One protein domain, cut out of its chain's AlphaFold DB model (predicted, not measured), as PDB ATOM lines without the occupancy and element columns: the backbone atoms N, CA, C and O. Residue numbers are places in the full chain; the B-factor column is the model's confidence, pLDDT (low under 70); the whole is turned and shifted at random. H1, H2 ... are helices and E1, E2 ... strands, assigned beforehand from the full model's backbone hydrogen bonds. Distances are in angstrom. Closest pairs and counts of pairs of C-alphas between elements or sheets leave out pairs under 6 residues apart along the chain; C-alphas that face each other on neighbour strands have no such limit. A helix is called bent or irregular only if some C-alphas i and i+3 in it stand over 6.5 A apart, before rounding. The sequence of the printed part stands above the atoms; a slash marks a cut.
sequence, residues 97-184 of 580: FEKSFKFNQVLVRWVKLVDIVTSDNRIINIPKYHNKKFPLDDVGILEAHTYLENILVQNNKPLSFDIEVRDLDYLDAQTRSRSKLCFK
ATOM      1  N   PHE A  97     -49.426  10.610  33.990       91.50
ATOM      2  CA  PHE A  97     -50.561  11.259  34.628       91.50
ATOM      3  C   PHE A  97     -50.103  12.602  35.207       91.50
ATOM      4  O   PHE A  97     -49.132  12.653  35.962       91.50
ATOM      5  N   GLU A  98     -50.768  13.693  34.836       91.69
ATOM      6  CA  GLU A  98     -50.432  15.049  35.278       91.69
ATOM      7  C   GLU A  98     -51.696  15.774  35.765       91.69
ATOM      8  O   GLU A  98     -52.649  15.942  35.004       91.69
ATOM      9  N   LYS A  99     -51.698  16.256  37.014       89.12
ATOM     10  CA  LYS A  99     -52.748  17.151  37.527       89.12
ATOM     11  C   LYS A  99     -52.420  18.590  37.143       89.12
ATOM     12  O   LYS A  99     -51.320  19.073  37.410       89.12
ATOM     13  N   SER A 100     -53.373  19.286  36.535       87.06
ATOM     14  CA  SER A 100     -53.227  20.678  36.125       87.06
ATOM     15  C   SER A 100     -54.211  21.568  36.879       87.06
ATOM     16  O   SER A 100     -55.271  21.913  36.357       87.06
ATOM     17  N   PHE A 101     -53.806  22.023  38.068       85.62
ATOM     18  CA  PHE A 101     -54.604  22.912  38.925       85.62
ATOM     19  C   PHE A 101     -55.015  24.214  38.226       85.62
ATOM     20  O   PHE A 101     -56.158  24.635  38.340       85.62
ATOM     21  N   LYS A 102     -54.129  24.800  37.404       84.81
ATOM     22  CA  LYS A 102     -54.418  26.033  36.644       84.81
ATOM     23  C   LYS A 102     -55.656  25.921  35.744       84.81
ATOM     24  O   LYS A 102     -56.302  26.920  35.467       84.81
ATOM     25  N   PHE A 103     -55.938  24.724  35.243       83.50
ATOM     26  CA  PHE A 103     -57.009  24.481  34.279       83.50
ATOM     27  C   PHE A 103     -58.076  23.528  34.830       83.50
ATOM     28  O   PHE A 103     -58.850  22.993  34.045       83.50
ATOM     29  N   ASN A 104     -58.056  23.268  36.142       89.62
ATOM     30  CA  ASN A 104     -58.947  22.342  36.841       89.62
ATOM     31  C   ASN A 104     -59.177  21.002  36.108       89.62
ATOM     32  O   ASN A 104     -60.304  20.534  35.974       89.62
ATOM     33  N   GLN A 105     -58.101  20.403  35.588       93.00
ATOM     34  CA  GLN A 105     -58.171  19.175  34.788       93.00
ATOM     35  C   GLN A 105     -57.006  18.228  35.082       93.00
ATOM     36  O   GLN A 105     -55.904  18.648  35.452       93.00
ATOM     37  N   VAL A 106     -57.237  16.947  34.836       91.50
ATOM     38  CA  VAL A 106     -56.239  15.878  34.828       91.50
ATOM     39  C   VAL A 106     -55.906  15.525  33.381       91.50
ATOM     40  O   VAL A 106     -56.790  15.412  32.536       91.50
ATOM     41  N   LEU A 107     -54.621  15.355  33.072       93.31
ATOM     42  CA  LEU A 107     -54.155  14.931  31.755       93.31
ATOM     43  C   LEU A 107     -53.474  13.570  31.834       93.31
ATOM     44  O   LEU A 107     -52.462  13.406  32.518       93.31
ATOM     45  N   VAL A 108     -53.965  12.633  31.028       93.06
ATOM     46  CA  VAL A 108     -53.249  11.397  30.708       93.06
ATOM     47  C   VAL A 108     -52.573  11.582  29.358       93.06
ATOM     48  O   VAL A 108     -53.239  11.880  28.368       93.06
ATOM     49  N   ARG A 109     -51.246  11.430  29.302       92.12
ATOM     50  CA  ARG A 109     -50.454  11.533  28.066       92.12
ATOM     51  C   ARG A 109     -49.838  10.193  27.710       92.12
ATOM     52  O   ARG A 109     -49.265   9.528  28.566       92.12
ATOM     53  N   TRP A 110     -49.882   9.836  26.435       92.25
ATOM     54  CA  TRP A 110     -49.254   8.623  25.917       92.25
ATOM     55  C   TRP A 110     -48.713   8.861  24.509       92.25
ATOM     56  O   TRP A 110     -48.873   9.937  23.934       92.25
ATOM     57  N   VAL A 111     -48.024   7.862  23.967       91.56
ATOM     58  CA  VAL A 111     -47.509   7.889  22.599       91.56
ATOM     59  C   VAL A 111     -48.118   6.724  21.845       91.56
ATOM     60  O   VAL A 111     -48.165   5.618  22.374       91.56
ATOM     61  N   LYS A 112     -48.567   6.977  20.618       92.12
ATOM     62  CA  LYS A 112     -48.952   5.933  19.666       92.12
ATOM     63  C   LYS A 112     -48.426   6.275  18.280       92.12
ATOM     64  O   LYS A 112     -48.040   7.416  18.015       92.12
ATOM     65  N   LEU A 113     -48.399   5.266  17.425       94.31
ATOM     66  CA  LEU A 113     -48.101   5.427  16.014       94.31
ATOM     67  C   LEU A 113     -49.284   6.062  15.288       94.31
ATOM     68  O   LEU A 113     -50.441   5.752  15.579       94.31
ATOM     69  N   VAL A 114     -48.973   6.983  14.384       95.25
ATOM     70  CA  VAL A 114     -49.945   7.707  13.571       95.25
ATOM     71  C   VAL A 114     -49.393   7.837  12.161       95.25
ATOM     72  O   VAL A 114     -48.215   8.160  11.980       95.25
ATOM     73  N   ASP A 115     -50.264   7.619  11.186       96.19
ATOM     74  CA  ASP A 115     -49.972   7.869   9.784       96.19
ATOM     75  C   ASP A 115     -50.009   9.371   9.510       96.19
ATOM     76  O   ASP A 115     -50.966  10.068   9.856       96.19
ATOM     77  N   ILE A 116     -48.943   9.882   8.907       93.25
ATOM     78  CA  ILE A 116     -48.858  11.268   8.468       93.25
ATOM     79  C   ILE A 116     -48.523  11.323   6.986       93.25
ATOM     80  O   ILE A 116     -47.753  10.509   6.474       93.25
ATOM     81  N   VAL A 117     -49.075  12.326   6.311       93.06
ATOM     82  CA  VAL A 117     -48.722  12.638   4.929       93.06
ATOM     83  C   VAL A 117     -47.497  13.547   4.946       93.06
ATOM     84  O   VAL A 117     -47.470  14.588   5.603       93.06
ATOM     85  N   THR A 118     -46.452  13.105   4.264       90.38
ATOM     86  CA  THR A 118     -45.215  13.859   4.047       90.38
ATOM     87  C   THR A 118     -45.400  14.903   2.947       90.38
ATOM     88  O   THR A 118     -46.345  14.853   2.165       90.38
ATOM     89  N   SER A 119     -44.474  15.855   2.849       87.56
ATOM     90  CA  SER A 119     -44.471  16.898   1.818       87.56
ATOM     91  C   SER A 119     -44.380  16.366   0.384       87.56
ATOM     92  O   SER A 119     -44.691  17.099  -0.544       87.56
ATOM     93  N   ASP A 120     -43.905  15.132   0.193       89.00
ATOM     94  CA  ASP A 120     -43.888  14.438  -1.097       89.00
ATOM     95  C   ASP A 120     -45.045  13.434  -1.244       89.00
ATOM     96  O   ASP A 120     -44.960  12.500  -2.034       89.00
ATOM     97  N   ASN A 121     -46.129  13.626  -0.483       90.25
ATOM     98  CA  ASN A 121     -47.364  12.833  -0.507       90.25
ATOM     99  C   ASN A 121     -47.211  11.344  -0.146       90.25
ATOM    100  O   ASN A 121     -48.153  10.572  -0.319       90.25
ATOM    101  N   ARG A 122     -46.075  10.917   0.419       90.75
ATOM    102  CA  ARG A 122     -45.951   9.578   1.015       90.75
ATOM    103  C   ARG A 122     -46.631   9.536   2.377       90.75
ATOM    104  O   ARG A 122     -46.555  10.501   3.140       90.75
ATOM    105  N   ILE A 123     -47.208   8.392   2.716       93.56
ATOM    106  CA  ILE A 123     -47.720   8.119   4.058       93.56
ATOM    107  C   ILE A 123     -46.604   7.455   4.864       93.56
ATOM    108  O   ILE A 123     -46.078   6.419   4.458       93.56
ATOM    109  N   ILE A 124     -46.229   8.058   5.993       93.88
ATOM    110  CA  ILE A 124     -45.269   7.475   6.937       93.88
ATOM    111  C   ILE A 124     -45.914   7.294   8.305       93.88
ATOM    112  O   ILE A 124     -46.702   8.125   8.750       93.88
ATOM    113  N   ASN A 125     -45.532   6.223   8.989       95.56
ATOM    114  CA  ASN A 125     -46.071   5.860  10.288       95.56
ATOM    115  C   ASN A 125     -45.057   6.225  11.383       95.56
ATOM    116  O   ASN A 125     -43.982   5.631  11.471       95.56
ATOM    117  N   ILE A 126     -45.359   7.252  12.184       94.81
ATOM    118  CA  ILE A 126     -44.424   7.773  13.193       94.81
ATOM    119  C   ILE A 126     -45.088   7.986  14.558       94.81
ATOM    120  O   ILE A 126     -46.291   8.239  14.641       94.81
ATOM    121  N   PRO A 127     -44.319   7.932  15.660       94.75
ATOM    122  CA  PRO A 127     -44.849   8.214  16.988       94.75
ATOM    123  C   PRO A 127     -45.280   9.674  17.145       94.75
ATOM    124  O   PRO A 127     -44.512  10.601  16.869       94.75
ATOM    125  N   LYS A 128     -46.489   9.872  17.679       92.94
ATOM    126  CA  LYS A 128     -47.014  11.174  18.103       92.94
ATOM    127  C   LYS A 128     -47.504  11.116  19.547       92.94
ATOM    128  O   LYS A 128     -47.999  10.094  20.024       92.94
ATOM    129  N   TYR A 129     -47.341  12.233  20.254       90.31
ATOM    130  CA  TYR A 129     -47.868  12.405  21.604       90.31
ATOM    131  C   TYR A 129     -49.369  12.678  21.551       90.31
ATOM    132  O   TYR A 129     -49.816  13.607  20.884       90.31
ATOM    133  N   HIS A 130     -50.124  11.900  22.316       91.38
ATOM    134  CA  HIS A 130     -51.550  12.084  22.533       91.38
ATOM    135  C   HIS A 130     -51.813  12.442  23.986       91.38
ATOM    136  O   HIS A 130     -51.025  12.133  24.883       91.38
ATOM    137  N   ASN A 131     -52.926  13.128  24.209       93.25
ATOM    138  CA  ASN A 131     -53.421  13.402  25.540       93.25
ATOM    139  C   ASN A 131     -54.943  13.285  25.575       93.25
ATOM    140  O   ASN A 131     -55.614  13.580  24.589       93.25
ATOM    141  N   LYS A 132     -55.457  12.847  26.723       94.25
ATOM    142  CA  LYS A 132     -56.873  12.843  27.070       94.25
ATOM    143  C   LYS A 132     -57.015  13.611  28.374       94.25
ATOM    144  O   LYS A 132     -56.182  13.471  29.273       94.25
ATOM    145  N   LYS A 133     -58.021  14.472  28.417       94.25
ATOM    146  CA  LYS A 133     -58.305  15.367  29.534       94.25
ATOM    147  C   LYS A 133     -59.502  14.826  30.300       94.25
ATOM    148  O   LYS A 133     -60.437  14.335  29.673       94.25
ATOM    149  N   PHE A 134     -59.450  14.948  31.616       94.44
ATOM    150  CA  PHE A 134     -60.511  14.578  32.544       94.44
ATOM    151  C   PHE A 134     -60.729  15.734  33.533       94.44
ATOM    152  O   PHE A 134     -59.782  16.497  33.769       94.44
ATOM    153  N   PRO A 135     -61.933  15.900  34.098       92.44
ATOM    154  CA  PRO A 135     -62.176  16.864  35.169       92.44
ATOM    155  C   PRO A 135     -61.291  16.597  36.399       92.44
ATOM    156  O   PRO A 135     -60.844  15.473  36.626       92.44
ATOM    157  N   LEU A 136     -60.986  17.644  37.173       91.50
ATOM    158  CA  LEU A 136     -60.264  17.532  38.447       91.50
ATOM    159  C   LEU A 136     -61.254  17.407  39.616       91.50
ATOM    160  O   LEU A 136     -61.302  18.258  40.498       91.50
ATOM    161  N   ASP A 137     -62.038  16.339  39.595       92.31
ATOM    162  CA  ASP A 137     -62.900  15.867  40.679       92.31
ATOM    163  C   ASP A 137     -62.583  14.389  40.975       92.31
ATOM    164  O   ASP A 137     -61.791  13.754  40.270       92.31
ATOM    165  N   ASP A 138     -63.150  13.832  42.047       90.81
ATOM    166  CA  ASP A 138     -62.844  12.456  42.464       90.81
ATOM    167  C   ASP A 138     -63.222  11.428  41.383       90.81
ATOM    168  O   ASP A 138     -62.488  10.463  41.151       90.81
ATOM    169  N   VAL A 139     -64.317  11.682  40.658       93.19
ATOM    170  CA  VAL A 139     -64.794  10.844  39.547       93.19
ATOM    171  C   VAL A 139     -63.823  10.898  38.363       93.19
ATOM    172  O   VAL A 139     -63.356   9.862  37.894       93.19
ATOM    173  N   GLY A 140     -63.444  12.090  37.909       90.31
ATOM    174  CA  GLY A 140     -62.528  12.299  36.791       90.31
ATOM    175  C   GLY A 140     -61.109  11.815  37.083       90.31
ATOM    176  O   GLY A 140     -60.425  11.322  36.183       90.31
ATOM    177  N   ILE A 141     -60.662  11.879  38.342       92.44
ATOM    178  CA  ILE A 141     -59.400  11.267  38.776       92.44
ATOM    179  C   ILE A 141     -59.478   9.742  38.652       92.44
ATOM    180  O   ILE A 141     -58.550   9.142  38.101       92.44
ATOM    181  N   LEU A 142     -60.562   9.122  39.124       93.69
ATOM    182  CA  LEU A 142     -60.761   7.676  39.021       93.69
ATOM    183  C   LEU A 142     -60.799   7.222  37.554       93.69
ATOM    184  O   LEU A 142     -60.054   6.322  37.172       93.69
ATOM    185  N   GLU A 143     -61.568   7.908  36.704       94.38
ATOM    186  CA  GLU A 143     -61.624   7.628  35.263       94.38
ATOM    187  C   GLU A 143     -60.258   7.767  34.581       94.38
ATOM    188  O   GLU A 143     -59.878   6.942  33.743       94.38
ATOM    189  N   ALA A 144     -59.492   8.802  34.939       93.75
ATOM    190  CA  ALA A 144     -58.149   9.007  34.418       93.75
ATOM    191  C   ALA A 144     -57.198   7.874  34.834       93.75
ATOM    192  O   ALA A 144     -56.359   7.463  34.026       93.75
ATOM    193  N   HIS A 145     -57.333   7.347  36.056       94.50
ATOM    194  CA  HIS A 145     -56.574   6.186  36.523       94.50
ATOM    195  C   HIS A 145     -56.953   4.912  35.766       94.50
ATOM    196  O   HIS A 145     -56.065   4.269  35.206       94.50
ATOM    197  N   THR A 146     -58.244   4.598  35.638       94.50
ATOM    198  CA  THR A 146     -58.712   3.443  34.853       94.50
ATOM    199  C   THR A 146     -58.255   3.536  33.396       94.50
ATOM    200  O   THR A 146     -57.793   2.562  32.800       94.50
ATOM    201  N   TYR A 147     -58.311   4.732  32.803       94.56
ATOM    202  CA  TYR A 147     -57.814   4.953  31.450       94.56
ATOM    203  C   TYR A 147     -56.296   4.746  31.344       94.56
ATOM    204  O   TYR A 147     -55.822   4.134  30.385       94.56
ATOM    205  N   LEU A 148     -55.523   5.230  32.322       93.25
ATOM    206  CA  LEU A 148     -54.077   5.026  32.379       93.25
ATOM    207  C   LEU A 148     -53.724   3.534  32.453       93.25
ATOM    208  O   LEU A 148     -52.832   3.098  31.728       93.25
ATOM    209  N   GLU A 149     -54.423   2.764  33.285       92.00
ATOM    210  CA  GLU A 149     -54.227   1.316  33.423       92.00
ATOM    211  C   GLU A 149     -54.504   0.582  32.111       92.00
ATOM    212  O   GLU A 149     -53.655  -0.178  31.646       92.00
ATOM    213  N   ASN A 150     -55.613   0.898  31.439       91.81
ATOM    214  CA  ASN A 150     -55.933   0.333  30.126       91.81
ATOM    215  C   ASN A 150     -54.824   0.606  29.095       91.81
ATOM    216  O   ASN A 150     -54.396  -0.291  28.365       91.81
ATOM    217  N   ILE A 151     -54.302   1.836  29.062       90.44
ATOM    218  CA  ILE A 151     -53.207   2.212  28.158       90.44
ATOM    219  C   ILE A 151     -51.890   1.527  28.548       90.44
ATOM    220  O   ILE A 151     -51.107   1.189  27.658       90.44
ATOM    221  N   LEU A 152     -51.624   1.320  29.841       88.88
ATOM    222  CA  LEU A 152     -50.437   0.611  30.327       88.88
ATOM    223  C   LEU A 152     -50.462  -0.870  29.951       88.88
ATOM    224  O   LEU A 152     -49.430  -1.397  29.538       88.88
ATOM    225  N   VAL A 153     -51.626  -1.520  30.041       86.75
ATOM    226  CA  VAL A 153     -51.814  -2.911  29.605       86.75
ATOM    227  C   VAL A 153     -51.580  -3.032  28.098       86.75
ATOM    228  O   VAL A 153     -50.840  -3.911  27.658       86.75
ATOM    229  N   GLN A 154     -52.126  -2.104  27.307       82.94
ATOM    230  CA  GLN A 154     -51.954  -2.093  25.850       82.94
ATOM    231  C   GLN A 154     -50.519  -1.753  25.407       82.94
ATOM    232  O   GLN A 154     -50.040  -2.287  24.411       82.94
ATOM    233  N   ASN A 155     -49.819  -0.877  26.136       80.50
ATOM    234  CA  ASN A 155     -48.499  -0.349  25.764       80.50
ATOM    235  C   ASN A 155     -47.406  -0.740  26.769       80.50
ATOM    236  O   ASN A 155     -46.574   0.085  27.161       80.50
ATOM    237  N   ASN A 156     -47.396  -2.002  27.198       79.50
ATOM    238  CA  ASN A 156     -46.407  -2.504  28.158       79.50
ATOM    239  C   ASN A 156     -44.984  -2.623  27.571       79.50
ATOM    240  O   ASN A 156     -44.006  -2.703  28.317       79.50
ATOM    241  N   LYS A 157     -44.855  -2.610  26.238       85.12
ATOM    242  CA  LYS A 157     -43.590  -2.743  25.512       85.12
ATOM    243  C   LYS A 157     -43.107  -1.401  24.953       85.12
ATOM    244  O   LYS A 157     -43.916  -0.534  24.619       85.12
ATOM    245  N   PRO A 158     -41.782  -1.219  24.807       91.19
ATOM    246  CA  PRO A 158     -41.232  -0.097  24.057       91.19
ATOM    247  C   PRO A 158     -41.785  -0.067  22.630       91.19
ATOM    248  O   PRO A 158     -41.915  -1.108  21.987       91.19
ATOM    249  N   LEU A 159     -42.057   1.130  22.119       93.12
ATOM    250  CA  LEU A 159     -42.592   1.303  20.775       93.12
ATOM    251  C   LEU A 159     -41.462   1.167  19.746       93.12
ATOM    252  O   LEU A 159     -40.507   1.944  19.792       93.12
ATOM    253  N   SER A 160     -41.564   0.201  18.833       93.75
ATOM    254  CA  SER A 160     -40.632   0.020  17.711       93.75
ATOM    255  C   SER A 160     -41.290   0.483  16.414       93.75
ATOM    256  O   SER A 160     -42.460   0.185  16.187       93.75
ATOM    257  N   PHE A 161     -40.560   1.228  15.587       95.19
ATOM    258  CA  PHE A 161     -41.051   1.713  14.299       95.19
ATOM    259  C   PHE A 161     -39.910   1.872  13.297       95.19
ATOM    260  O   PHE A 161     -38.760   2.111  13.675       95.19
ATOM    261  N   ASP A 162     -40.246   1.745  12.019       94.88
ATOM    262  CA  ASP A 162     -39.317   1.924  10.911       94.88
ATOM    263  C   ASP A 162     -39.494   3.312  10.295       94.88
ATOM    264  O   ASP A 162     -40.611   3.789  10.109       94.88
ATOM    265  N   ILE A 163     -38.384   3.971   9.978       94.38
ATOM    266  CA  ILE A 163     -38.387   5.298   9.363       94.38
ATOM    267  C   ILE A 163     -37.188   5.442   8.430       94.38
ATOM    268  O   ILE A 163     -36.117   4.897   8.692       94.38
ATOM    269  N   GLU A 164     -37.341   6.175   7.333       94.44
ATOM    270  CA  GLU A 164     -36.214   6.498   6.458       94.44
ATOM    271  C   GLU A 164     -35.355   7.623   7.048       94.44
ATOM    272  O   GLU A 164     -35.853   8.503   7.756       94.44
ATOM    273  N   VAL A 165     -34.056   7.652   6.730       94.00
ATOM    274  CA  VAL A 165     -33.154   8.702   7.238       94.00
ATOM    275  C   VAL A 165     -33.600  10.108   6.791       94.00
ATOM    276  O   VAL A 165     -33.461  11.056   7.572       94.00
ATOM    277  N   ARG A 166     -34.201  10.274   5.596       91.44
ATOM    278  CA  ARG A 166     -34.801  11.566   5.174       91.44
ATOM    279  C   ARG A 166     -35.950  12.030   6.055       91.44
ATOM    280  O   ARG A 166     -36.128  13.238   6.199       91.44
ATOM    281  N   ASP A 167     -36.690  11.101   6.645       92.19
ATOM    282  CA  ASP A 167     -37.942  11.393   7.340       92.19
ATOM    283  C   ASP A 167     -37.738  11.650   8.840       92.19
ATOM    284  O   ASP A 167     -38.669  12.036   9.546       92.19
ATOM    285  N   LEU A 168     -36.502  11.529   9.338       91.75
ATOM    286  CA  LEU A 168     -36.144  11.818  10.732       91.75
ATOM    287  C   LEU A 168     -36.573  13.211  11.213       91.75
ATOM    288  O   LEU A 168     -36.773  13.402  12.413       91.75
ATOM    289  N   ASP A 169     -36.707  14.169  10.298       87.62
ATOM    290  CA  ASP A 169     -37.084  15.544  10.616       87.62
ATOM    291  C   ASP A 169     -38.602  15.715  10.852       87.62
ATOM    292  O   ASP A 169     -39.012  16.741  11.392       87.62
ATOM    293  N   TYR A 170     -39.438  14.717  10.522       89.75
ATOM    294  CA  TYR A 170     -40.870  14.700  10.875       89.75
ATOM    295  C   TYR A 170     -41.130  14.325  12.342       89.75
ATOM    296  O   TYR A 170     -42.235  14.525  12.868       89.75
ATOM    297  N   LEU A 171     -40.119  13.773  13.018       89.62
ATOM    298  CA  LEU A 171     -40.171  13.501  14.447       89.62
ATOM    299  C   LEU A 171     -40.055  14.819  15.216       89.62
ATOM    300  O   LEU A 171     -39.141  15.615  14.992       89.62
ATOM    301  N   ASP A 172     -40.948  15.034  16.182       85.62
ATOM    302  CA  ASP A 172     -40.823  16.185  17.069       85.62
ATOM    303  C   ASP A 172     -39.529  16.106  17.899       85.62
ATOM    304  O   ASP A 172     -38.912  15.048  18.067       85.62
ATOM    305  N   ALA A 173     -39.113  17.244  18.453       81.19
ATOM    306  CA  ALA A 173     -37.854  17.368  19.179       81.19
ATOM    307  C   ALA A 173     -37.698  16.356  20.328       81.19
ATOM    308  O   ALA A 173     -36.608  15.812  20.544       81.19
ATOM    309  N   GLN A 174     -38.779  16.096  21.067       83.06
ATOM    310  CA  GLN A 174     -38.760  15.188  22.203       83.06
ATOM    311  C   GLN A 174     -38.643  13.743  21.722       83.06
ATOM    312  O   GLN A 174     -37.749  13.030  22.186       83.06
ATOM    313  N   THR A 175     -39.464  13.354  20.752       89.00
ATOM    314  CA  THR A 175     -39.423  12.042  20.102       89.00
ATOM    315  C   THR A 175     -38.048  11.771  19.496       89.00
ATOM    316  O   THR A 175     -37.371  10.837  19.923       89.00
ATOM    317  N   ARG A 176     -37.535  12.654  18.629       89.12
ATOM    318  CA  ARG A 176     -36.219  12.516  17.977       89.12
ATOM    319  C   ARG A 176     -35.064  12.368  18.964       89.12
ATOM    320  O   ARG A 176     -34.082  11.682  18.674       89.12
ATOM    321  N   SER A 177     -35.143  13.041  20.115       85.06
ATOM    322  CA  SER A 177     -34.111  12.975  21.157       85.06
ATOM    323  C   SER A 177     -34.133  11.678  21.970       85.06
ATOM    324  O   SER A 177     -33.101  11.304  22.530       85.06
ATOM    325  N   ARG A 178     -35.295  11.013  22.039       89.06
ATOM    326  CA  ARG A 178     -35.538   9.801  22.831       89.06
ATOM    327  C   ARG A 178     -35.545   8.525  21.999       89.06
ATOM    328  O   ARG A 178     -35.348   7.467  22.590       89.06
ATOM    329  N   SER A 179     -35.753   8.618  20.687       93.56
ATOM    330  CA  SER A 179     -35.617   7.497  19.762       93.56
ATOM    331  C   SER A 179     -34.186   6.968  19.775       93.56
ATOM    332  O   SER A 179     -33.217   7.734  19.713       93.56
ATOM    333  N   LYS A 180     -34.058   5.648  19.874       95.81
ATOM    334  CA  LYS A 180     -32.776   4.957  19.981       95.81
ATOM    335  C   LYS A 180     -32.615   3.946  18.858       95.81
ATOM    336  O   LYS A 180     -33.571   3.256  18.521       95.81
ATOM    337  N   LEU A 181     -31.393   3.847  18.352       96.50
ATOM    338  CA  LEU A 181     -30.929   2.677  17.613       96.50
ATOM    339  C   LEU A 181     -30.538   1.588  18.615       96.50
ATOM    340  O   LEU A 181     -30.429   1.853  19.820       96.50
ATOM    341  N   CYS A 182     -30.298   0.377  18.125       96.00
ATOM    342  CA  CYS A 182     -29.779  -0.701  18.952       96.00
ATOM    343  C   CYS A 182     -28.649  -1.471  18.271       96.00
ATOM    344  O   CYS A 182     -28.500  -1.466  17.048       96.00
ATOM    345  N   PHE A 183     -27.845  -2.120  19.103       96.25
ATOM    346  CA  PHE A 183     -26.992  -3.225  18.701       96.25
ATOM    347  C   PHE A 183     -27.462  -4.488  19.425       96.25
ATOM    348  O   PHE A 183     -28.061  -4.402  20.505       96.25
ATOM    349  N   LYS A 184     -27.211  -5.648  18.821       96.19
ATOM    350  CA  LYS A 184     -27.608  -6.948  19.360       96.19
ATOM    351  C   LYS A 184     -26.389  -7.829  19.638       96.19
ATOM    352  O   LYS A 184     -25.365  -7.656  18.979       96.19
TER     353      LYS A 184
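This is residues 97 to 184 of the 580 residues of the protein "Similar to Saccharomyces cerevisiae YDL227C HO te-specific endonuclease required for gene conversion at the MAT locus (Homothallic switching) through the generation of a ds DNA break" of Kazachstania saulgeensis (UniProt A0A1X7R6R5). A long, twisted hairpin, E2 and E3, makes the spine; E1 pairs beside one end of it and H1 packs there on one face, while E4, H2 and H3 wind past the hairpin's other half and E5 leads away as a tail. The printed part has 88 residues, in the order E1 E2 E3 H1 E4 H2 H3 E5, of mixed class. The sheet E1 - E2 - E3 is antiparallel. The whole is loose, with a radius of gyration of the C-alphas of 16.2 A and spans of 46 by 33 by 20 A.

Start at E1, residues 97 to 100, and E2, residues 105 to 117: N 98 and O 107 are 2.9 A apart, within hydrogen-bond range. E3, residues 123 to 135, completes a meander, each strand the antiparallel neighbour of the one before; N 110 and O 130 are 3.0 A apart. E2 bends by 71 degrees at residue 113, E3 by 62 degrees at residue 126. H1, residues 138 to 154, is on the sheet at a height of 9.2 A, in two layers, a helix on one face of a sheet. It lies over E2 and E3, only just along the strands, at 27 degrees to E2 on the local plane; its closest C-alphas to E2 are those of Ala 144 and Val 108, 6.6 A. E4, residues 159 to 164, pairs with no named strand; its closest C-alphas to E3 are those of Phe 161 and Ile 126, 7.0 A. H2, residues 165 to 170, and H3, residues 173 to 178, only graze the sheet. H2 is irregular, C-alphas 166 and 169 being 7.1 A apart, with 0 of 2 O i to N i+4 pairs within range and 1 of 3 O i to N i+3 pairs; in H1 and H3 every O i to N i+4 pair is. E5, residues 181 to 183, is apart from E4.

Find C-alpha 97 at (-50.561, 11.259, 34.628), where E1 begins. E2 runs 32.0 A, E3 35.4 A, H1 24.6 A and E4 16.5 A from first to last C-alpha. E5 ends at C-alpha 183, (-26.992, -3.225, 18.701).

The C-alphas of Asp 120 and Asp 138, the two farthest apart, are 47.5 A apart. The printed part has no cut, its links are tight, and no printed residue is under 70 in pLDDT.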